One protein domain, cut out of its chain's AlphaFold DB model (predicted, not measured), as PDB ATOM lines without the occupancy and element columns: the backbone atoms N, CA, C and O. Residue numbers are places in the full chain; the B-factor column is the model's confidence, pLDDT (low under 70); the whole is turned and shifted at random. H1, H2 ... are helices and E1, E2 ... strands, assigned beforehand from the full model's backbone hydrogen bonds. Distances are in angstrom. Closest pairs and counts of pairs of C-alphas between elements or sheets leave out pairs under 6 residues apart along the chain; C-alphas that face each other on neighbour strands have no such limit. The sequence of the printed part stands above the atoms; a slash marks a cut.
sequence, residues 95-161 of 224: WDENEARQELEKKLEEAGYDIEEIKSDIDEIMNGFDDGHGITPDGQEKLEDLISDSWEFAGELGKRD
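This is residues 95 to 161 of the 224 residues of an uncharacterized protein of Clostridium sp. CAG:81 (UniProt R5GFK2). Three helices, H1, H2 and H3, have their centres in a triangle: H1 and H3 run roughly the same way, and shorter H2 sits between them along one side, running back against both. The unnamed stretch 147 to 158 covers the side away from H2 and leads to the short strand E1, near the first turns of H1. The printed part has 67 residues, with three named helices and one named strand in the order H1, H2, H3, E1; the class is mostly helix. It is compact, with a radius of gyration of the C-alphas of 10.6 A and spans of 30 by 20 by 19 A.

Begin with H1, residues 97 to 110, which with its residues 101 to 105 alone only just touches H2, residues 119 to 125, with 3 pairs of C-alphas within 8 A. Their closest C-alphas, of Glu 105 and Ile 122, are 7.7 A apart, at a steep tilt of 61 degrees, opposite ways. H2 and H3, residues 137 to 146, form a helical hairpin and touch, the closest C-alphas being those of Ile 125 and Gly 139, 3.9 A apart. Their tilt is steep, 43 degrees, opposite ways. H1 and H3 are only just apart, closest 8.0 A. E1, residues 159 to 161, pairs with no named strand; its closest C-alpha to H1 is that of Lys 159, 7.4 A from that of Ala 100. Every O i to N i+4 pair is within hydrogen-bond range in H1 and H2, and 5 of 6 are in H3.

Find C-alpha 97 at (127.689, 132.174, 108.182); from there H1 runs 19.7 A to C-alpha 110. H2 spans 9.8 A from Lys 119 to Ile 125. Look for C-alpha 137 at (141.928, 138.054, 107.433), where H3 begins its 14.7 A. E1 spans 7.1 A and ends at C-alpha 161, (128.966, 127.618, 121.425).

The C-alphas of Glu 117 and Asp 161 are the two farthest apart, at 32.5 A. The links H2 to H3 and H3 to E1 are long; H1 to H2 is short. The printed part has no cut, and no printed residue is under 70 in pLDDT.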
ATOM      1  N   TRP A  95     131.296 129.075 113.783       97.94
ATOM      2  CA  TRP A  95     130.815 130.318 113.210       97.94
ATOM      3  C   TRP A  95     129.710 130.001 112.204       97.94
ATOM      4  O   TRP A  95     129.931 129.284 111.232       97.94
ATOM      5  N   ASP A  96     128.494 130.481 112.467       98.19
ATOM      6  CA  ASP A  96     127.368 130.348 111.542       98.19
ATOM      7  C   ASP A  96     127.394 131.503 110.537       98.19
ATOM      8  O   ASP A  96     127.277 132.665 110.917       98.19
ATOM      9  N   GLU A  97     127.547 131.181 109.254       97.94
ATOM     10  CA  GLU A  97     127.689 132.174 108.182       97.94
ATOM     11  C   GLU A  97     126.446 133.062 108.023       97.94
ATOM     12  O   GLU A  97     126.564 134.265 107.776       97.94
ATOM     13  N   ASN A  98     125.244 132.500 108.193       97.69
ATOM     14  CA  ASN A  98     124.011 133.268 108.035       97.69
ATOM     15  C   ASN A  98     123.837 134.245 109.195       97.69
ATOM     16  O   ASN A  98     123.475 135.402 108.979       97.69
ATOM     17  N   GLU A  99     124.096 133.787 110.420       98.06
ATOM     18  CA  GLU A  99     124.039 134.644 111.601       98.06
ATOM     19  C   GLU A  99     125.168 135.687 111.576       98.06
ATOM     20  O   GLU A  99     124.906 136.854 111.864       98.06
ATOM     21  N   ALA A 100     126.378 135.326 111.131       98.31
ATOM     22  CA  ALA A 100     127.483 136.267 110.937       98.31
ATOM     23  C   ALA A 100     127.122 137.381 109.953       98.31
ATOM     24  O   ALA A 100     127.343 138.553 110.253       98.31
ATOM     25  N   ARG A 101     126.520 137.035 108.807       98.44
ATOM     26  CA  ARG A 101     126.063 138.023 107.823       98.44
ATOM     27  C   ARG A 101     125.014 138.964 108.414       98.44
ATOM     28  O   ARG A 101     125.145 140.172 108.268       98.44
ATOM     29  N   GLN A 102     124.004 138.431 109.099       98.25
ATOM     30  CA  GLN A 102     122.952 139.251 109.715       98.25
ATOM     31  C   GLN A 102     123.512 140.203 110.780       98.25
ATOM     32  O   GLN A 102     123.102 141.359 110.876       98.25
ATOM     33  N   GLU A 103     124.449 139.725 111.597       98.44
ATOM     34  CA  GLU A 103     125.103 140.540 112.619       98.44
ATOM     35  C   GLU A 103     126.013 141.607 112.004       98.44
ATOM     36  O   GLU A 103     126.033 142.738 112.493       98.44
ATOM     37  N   LEU A 104     126.718 141.278 110.920       98.25
ATOM     38  CA  LEU A 104     127.542 142.215 110.161       98.25
ATOM     39  C   LEU A 104     126.693 143.328 109.540       98.25
ATOM     40  O   LEU A 104     126.999 144.504 109.730       98.25
ATOM     41  N   GLU A 105     125.614 142.965 108.843       98.25
ATOM     42  CA  GLU A 105     124.661 143.914 108.258       98.25
ATOM     43  C   GLU A 105     124.143 144.873 109.333       98.25
ATOM     44  O   GLU A 105     124.247 146.087 109.188       98.25
ATOM     45  N   LYS A 106     123.726 144.347 110.489       98.06
ATOM     46  CA  LYS A 106     123.293 145.178 111.617       98.06
ATOM     47  C   LYS A 106     124.385 146.143 112.104       98.06
ATOM     48  O   LYS A 106     124.088 147.297 112.401       98.06
ATOM     49  N   LYS A 107     125.641 145.696 112.207       97.88
ATOM     50  CA  LYS A 107     126.765 146.555 112.624       97.88
ATOM     51  C   LYS A 107     127.026 147.689 111.635       97.88
ATOM     52  O   LYS A 107     127.319 148.806 112.057       97.88
ATOM     53  N   LEU A 108     126.892 147.413 110.342       97.81
ATOM     54  CA  LEU A 108     127.055 148.398 109.277       97.81
ATOM     55  C   LEU A 108     125.887 149.398 109.246       97.81
ATOM     56  O   LEU A 108     126.126 150.602 109.148       97.81
ATOM     57  N   GLU A 109     124.647 148.941 109.437       97.50
ATOM     58  CA  GLU A 109     123.483 149.826 109.604       97.50
ATOM     59  C   GLU A 109     123.646 150.754 110.817       97.50
ATOM     60  O   GLU A 109     123.412 151.959 110.720       97.50
ATOM     61  N   GLU A 110     124.092 150.217 111.961       96.69
ATOM     62  CA  GLU A 110     124.377 150.991 113.179       96.69
ATOM     63  C   GLU A 110     125.479 152.044 112.955       96.69
ATOM     64  O   GLU A 110     125.442 153.115 113.567       96.69
ATOM     65  N   ALA A 111     126.427 151.769 112.054       95.88
ATOM     66  CA  ALA A 111     127.468 152.702 111.628       95.88
ATOM     67  C   ALA A 111     126.999 153.715 110.560       95.88
ATOM     68  O   ALA A 111     127.740 154.644 110.236       95.88
ATOM     69  N   GLY A 112     125.764 153.593 110.058       97.06
ATOM     70  CA  GLY A 112     125.141 154.537 109.127       97.06
ATOM     71  C   GLY A 112     125.256 154.171 107.646       97.06
ATOM     72  O   GLY A 112     125.005 155.036 106.805       97.06
ATOM     73  N   TYR A 113     125.623 152.932 107.319       97.44
ATOM     74  CA  TYR A 113     125.665 152.447 105.940       97.44
ATOM     75  C   TYR A 113     124.293 151.954 105.462       97.44
ATOM     76  O   TYR A 113     123.534 151.356 106.224       97.44
ATOM     77  N   ASP A 114     123.990 152.174 104.179       97.38
ATOM     78  CA  ASP A 114     122.867 151.528 103.495       97.38
ATOM     79  C   ASP A 114     123.329 150.176 102.936       97.38
ATOM     80  O   ASP A 114     124.147 150.113 102.016       97.38
ATOM     81  N   ILE A 115     122.802 149.091 103.502       97.06
ATOM     82  CA  ILE A 115     123.189 147.713 103.177       97.06
ATOM     83  C   ILE A 115     122.982 147.372 101.704       97.06
ATOM     84  O   ILE A 115     123.779 146.620 101.140       97.06
ATOM     85  N   GLU A 116     121.962 147.929 101.048       96.62
ATOM     86  CA  GLU A 116     121.742 147.661  99.624       96.62
ATOM     87  C   GLU A 116     122.794 148.356  98.745       96.62
ATOM     88  O   GLU A 116     123.139 147.833  97.683       96.62
ATOM     89  N   GLU A 117     123.347 149.492  99.186       97.19
ATOM     90  CA  GLU A 117     124.419 150.194  98.468       97.19
ATOM     91  C   GLU A 117     125.774 149.490  98.619       97.19
ATOM     92  O   GLU A 117     126.509 149.370  97.637       97.19
ATOM     93  N   ILE A 118     126.082 148.970  99.814       97.06
ATOM     94  CA  ILE A 118     127.370 148.318 100.130       97.06
ATOM     95  C   ILE A 118     127.322 146.786 100.060       97.06
ATOM     96  O   ILE A 118     128.207 146.088 100.553       97.06
ATOM     97  N   LYS A 119     126.287 146.222  99.435       97.12
ATOM     98  CA  LYS A 119     126.084 144.770  99.361       97.12
ATOM     99  C   LYS A 119     127.278 144.009  98.779       97.12
ATOM    100  O   LYS A 119     127.601 142.923  99.250       97.12
ATOM    101  N   SER A 120     127.932 144.585  97.769       97.06
ATOM    102  CA  SER A 120     129.140 143.999  97.171       97.06
ATOM    103  C   SER A 120     130.290 143.938  98.175       97.06
ATOM    104  O   SER A 120     130.997 142.937  98.213       97.06
ATOM    105  N   ASP A 121     130.450 144.966  99.012       97.62
ATOM    106  CA  ASP A 121     131.483 144.997 100.049       97.62
ATOM    107  C   ASP A 121     131.202 143.929 101.113       97.62
ATOM    108  O   ASP A 121     132.107 143.210 101.524       97.62
ATOM    109  N   ILE A 122     129.934 143.742 101.496       97.88
ATOM    110  CA  ILE A 122     129.514 142.681 102.427       97.88
ATOM    111  C   ILE A 122     129.812 141.295 101.848       97.88
ATOM    112  O   ILE A 122     130.348 140.434 102.548       97.88
ATOM    113  N   ASP A 123     129.495 141.066 100.572       98.06
ATOM    114  CA  ASP A 123     129.811 139.807  99.889       98.06
ATOM    115  C   ASP A 123     131.326 139.562  99.827       98.06
ATOM    116  O   ASP A 123     131.780 138.429  99.977       98.06
ATOM    117  N   GLU A 124     132.116 140.621  99.656       97.94
ATOM    118  CA  GLU A 124     133.572 140.561  99.669       97.94
ATOM    119  C   GLU A 124     134.163 140.313 101.064       97.94
ATOM    120  O   GLU A 124     135.144 139.576 101.164       97.94
ATOM    121  N   ILE A 125     133.579 140.884 102.120       98.06
ATOM    122  CA  ILE A 125     133.958 140.651 103.523       98.06
ATOM    123  C   ILE A 125     133.664 139.202 103.917       98.06
ATOM    124  O   ILE A 125     134.494 138.536 104.529       98.06
ATOM    125  N   MET A 126     132.495 138.691 103.533       98.12
ATOM    126  CA  MET A 126     132.078 137.315 103.817       98.12
ATOM    127  C   MET A 126     132.764 136.282 102.910       98.12
ATOM    128  O   MET A 126     132.600 135.077 103.106       98.12
ATOM    129  N   ASN A 127     133.529 136.711 101.903       97.50
ATOM    130  CA  ASN A 127     134.162 135.792 100.969       97.50
ATOM    131  C   ASN A 127     135.171 134.876 101.679       97.50
ATOM    132  O   ASN A 127     136.095 135.322 102.361       97.50
ATOM    133  N   GLY A 128     135.011 133.569 101.468       95.00
ATOM    134  CA  GLY A 128     135.865 132.557 102.080       95.00
ATOM    135  C   GLY A 128     135.626 132.351 103.577       95.00
ATOM    136  O   GLY A 128     136.504 131.787 104.223       95.00
ATOM    137  N   PHE A 129     134.483 132.799 104.114       97.44
ATOM    138  CA  PHE A 129     134.070 132.545 105.495       97.44
ATOM    139  C   PHE A 129     134.286 131.078 105.899       97.44
ATOM    140  O   PHE A 129     133.970 130.158 105.140       97.44
ATOM    141  N   ASP A 130     134.820 130.874 107.100       95.56
ATOM    142  CA  ASP A 130     135.159 129.560 107.640       95.56
ATOM    143  C   ASP A 130     134.322 129.271 108.888       95.56
ATOM    144  O   ASP A 130     134.286 130.068 109.823       95.56
ATOM    145  N   ASP A 131     133.677 128.111 108.951       95.19
ATOM    146  CA  ASP A 131     132.837 127.742 110.098       95.19
ATOM    147  C   ASP A 131     133.641 127.446 111.382       95.19
ATOM    148  O   ASP A 131     133.065 127.333 112.469       95.19
ATOM    149  N   GLY A 132     134.972 127.364 111.291       94.50
ATOM    150  CA  GLY A 132     135.891 127.193 112.413       94.50
ATOM    151  C   GLY A 132     136.557 128.480 112.911       94.50
ATOM    152  O   GLY A 132     137.068 128.471 114.031       94.50
ATOM    153  N   HIS A 133     136.567 129.558 112.118       92.38
ATOM    154  CA  HIS A 133     137.300 130.796 112.435       92.38
ATOM    155  C   HIS A 133     136.541 132.096 112.103       92.38
ATOM    156  O   HIS A 133     136.968 133.168 112.532       92.38
ATOM    157  N   GLY A 134     135.430 132.021 111.371       96.88
ATOM    158  CA  GLY A 134     134.608 133.157 110.963       96.88
ATOM    159  C   GLY A 134     135.140 133.887 109.731       96.88
ATOM    160  O   GLY A 134     135.541 133.276 108.738       96.88
ATOM    161  N   ILE A 135     135.113 135.220 109.788       97.19
ATOM    162  CA  ILE A 135     135.585 136.094 108.708       97.19
ATOM    163  C   ILE A 135     137.104 135.961 108.555       97.19
ATOM    164  O   ILE A 135     137.856 136.065 109.529       97.19
ATOM    165  N   THR A 136     137.554 135.765 107.316       96.81
ATOM    166  CA  THR A 136     138.973 135.615 106.968       96.81
ATOM    167  C   THR A 136     139.765 136.906 107.202       96.81
ATOM    168  O   THR A 136     139.174 137.984 107.233       96.81
ATOM    169  N   PRO A 137     141.106 136.848 107.318       95.44
ATOM    170  CA  PRO A 137     141.928 138.054 107.433       95.44
ATOM    171  C   PRO A 137     141.666 139.090 106.326       95.44
ATOM    172  O   PRO A 137     141.502 140.265 106.633       95.44
ATOM    173  N   ASP A 138     141.532 138.650 105.070       96.00
ATOM    174  CA  ASP A 138     141.221 139.529 103.934       96.00
ATOM    175  C   ASP A 138     139.839 140.191 104.089       96.00
ATOM    176  O   ASP A 138     139.654 141.361 103.756       96.00
ATOM    177  N   GLY A 139     138.853 139.453 104.610       97.06
ATOM    178  CA  GLY A 139     137.534 140.000 104.919       97.06
ATOM    179  C   GLY A 139     137.562 141.000 106.079       97.06
ATOM    180  O   GLY A 139     136.858 142.006 106.039       97.06
ATOM    181  N   GLN A 140     138.404 140.763 107.091       96.31
ATOM    182  CA  GLN A 140     138.588 141.681 108.220       96.31
ATOM    183  C   GLN A 140     139.248 142.996 107.785       96.31
ATOM    184  O   GLN A 140     138.790 144.049 108.214       96.31
ATOM    185  N   GLU A 141     140.245 142.951 106.894       96.25
ATOM    186  CA  GLU A 141     140.881 144.151 106.319       96.25
ATOM    187  C   GLU A 141     139.844 145.028 105.597       96.25
ATOM    188  O   GLU A 141     139.745 146.226 105.851       96.25
ATOM    189  N   LYS A 142     138.979 144.421 104.778       96.56
ATOM    190  CA  LYS A 142     137.893 145.147 104.097       96.56
ATOM    191  C   LYS A 142     136.856 145.713 105.058       96.56
ATOM    192  O   LYS A 142     136.294 146.778 104.818       96.56
ATOM    193  N   LEU A 143     136.572 144.998 106.143       97.50
ATOM    194  CA  LEU A 143     135.658 145.486 107.165       97.50
ATOM    195  C   LEU A 143     136.257 146.682 107.927       97.50
ATOM    196  O   LEU A 143     135.519 147.593 108.298       97.50
ATOM    197  N   GLU A 144     137.574 146.704 108.145       97.00
ATOM    198  CA  GLU A 144     138.298 147.823 108.762       97.00
ATOM    199  C   GLU A 144     138.210 149.115 107.928       97.00
ATOM    200  O   GLU A 144     138.044 150.195 108.497       97.00
ATOM    201  N   ASP A 145     138.201 149.010 106.593       96.19
ATOM    202  CA  ASP A 145     138.002 150.156 105.691       96.19
ATOM    203  C   ASP A 145     136.639 150.848 105.897       96.19
ATOM    204  O   ASP A 145     136.514 152.061 105.701       96.19
ATOM    205  N   LEU A 146     135.613 150.093 106.312       95.62
ATOM    206  CA  LEU A 146     134.275 150.619 106.611       95.62
ATOM    207  C   LEU A 146     134.139 151.051 108.074       95.62
ATOM    208  O   LEU A 146     133.519 152.074 108.379       95.62
ATOM    209  N   ILE A 147     134.685 150.256 108.993       96.50
ATOM    210  CA  ILE A 147     134.613 150.469 110.436       96.50
ATOM    211  C   ILE A 147     136.007 150.229 111.020       96.50
ATOM    212  O   ILE A 147     136.390 149.091 111.271       96.50
ATOM    213  N   SER A 148     136.730 151.313 111.312       94.25
ATOM    214  CA  SER A 148     138.124 151.266 111.788       94.25
ATOM    215  C   SER A 148     138.357 150.393 113.029       94.25
ATOM    216  O   SER A 148     139.448 149.859 113.188       94.25
ATOM    217  N   ASP A 149     137.369 150.248 113.916       94.06
ATOM    218  CA  ASP A 149     137.482 149.433 115.139       94.06
ATOM    219  C   ASP A 149     136.779 148.071 114.996       94.06
ATOM    220  O   ASP A 149     136.325 147.466 115.969       94.06
ATOM    221  N   SER A 150     136.656 147.565 113.764       95.31
ATOM    222  CA  SER A 150     135.971 146.301 113.485       95.31
ATOM    223  C   SER A 150     136.592 145.095 114.182       95.31
ATOM    224  O   SER A 150     135.879 144.150 114.527       95.31
ATOM    225  N   TRP A 151     137.894 145.149 114.470       92.25
ATOM    226  CA  TRP A 151     138.626 144.134 115.226       92.25
ATOM    227  C   TRP A 151     138.017 143.853 116.614       92.25
ATOM    228  O   TRP A 151     138.200 142.752 117.135       92.25
ATOM    229  N   GLU A 152     137.253 144.788 117.200       94.44
ATOM    230  CA  GLU A 152     136.566 144.587 118.484       94.44
ATOM    231  C   GLU A 152     135.406 143.582 118.405       94.44
ATOM    232  O   GLU A 152     135.032 142.997 119.423       94.44
ATOM    233  N   PHE A 153     134.815 143.375 117.222       95.88
ATOM    234  CA  PHE A 153     133.634 142.519 117.063       95.88
ATOM    235  C   PHE A 153     133.723 141.501 115.926       95.88
ATOM    236  O   PHE A 153     132.951 140.543 115.938       95.88
ATOM    237  N   ALA A 154     134.635 141.659 114.963       95.50
ATOM    238  CA  ALA A 154     134.702 140.815 113.769       95.50
ATOM    239  C   ALA A 154     134.818 139.319 114.102       95.50
ATOM    240  O   ALA A 154     134.142 138.494 113.494       95.50
ATOM    241  N   GLY A 155     135.614 138.974 115.121       93.81
ATOM    242  CA  GLY A 155     135.778 137.592 115.583       93.81
ATOM    243  C   GLY A 155     134.551 137.001 116.289       93.81
ATOM    244  O   GLY A 155     134.467 135.785 116.450       93.81
ATOM    245  N   GLU A 156     133.591 137.830 116.700       96.12
ATOM    246  CA  GLU A 156     132.373 137.389 117.388       96.12
ATOM    247  C   GLU A 156     131.189 137.186 116.430       96.12
ATOM    248  O   GLU A 156     130.216 136.532 116.807       96.12
ATOM    249  N   LEU A 157     131.275 137.688 115.192       97.69
ATOM    250  CA  LEU A 157     130.200 137.597 114.201       97.69
ATOM    251  C   LEU A 157     129.865 136.141 113.871       97.69
ATOM    252  O   LEU A 157     130.697 135.406 113.355       97.69
ATOM    253  N   GLY A 158     128.641 135.717 114.174       97.44
ATOM    254  CA  GLY A 158     128.150 134.352 113.982       97.44
ATOM    255  C   GLY A 158     128.781 133.316 114.909       97.44
ATOM    256  O   GLY A 158     128.471 132.133 114.790       97.44
ATOM    257  N   LYS A 159     129.633 133.715 115.856       97.50
ATOM    258  CA  LYS A 159     130.281 132.798 116.797       97.50
ATOM    259  C   LYS A 159     129.254 132.187 117.742       97.50
ATOM    260  O   LYS A 159     128.514 132.896 118.429       97.50
ATOM    261  N   ARG A 160     129.215 130.863 117.825       95.69
ATOM    262  CA  ARG A 160     128.276 130.098 118.650       95.69
ATOM    263  C   ARG A 160     128.985 128.997 119.407       95.69
ATOM    264  O   ARG A 160     129.920 128.372 118.923       95.69
ATOM    265  N   ASP A 161     128.496 128.730 120.610       94.00
ATOM    266  CA  ASP A 161     128.966 127.618 121.425       94.00
ATOM    267  C   ASP A 161     128.528 126.269 120.848       94.00
ATOM    268  O   ASP A 161     127.340 126.038 120.599       94.00
TER     269      ASP A 161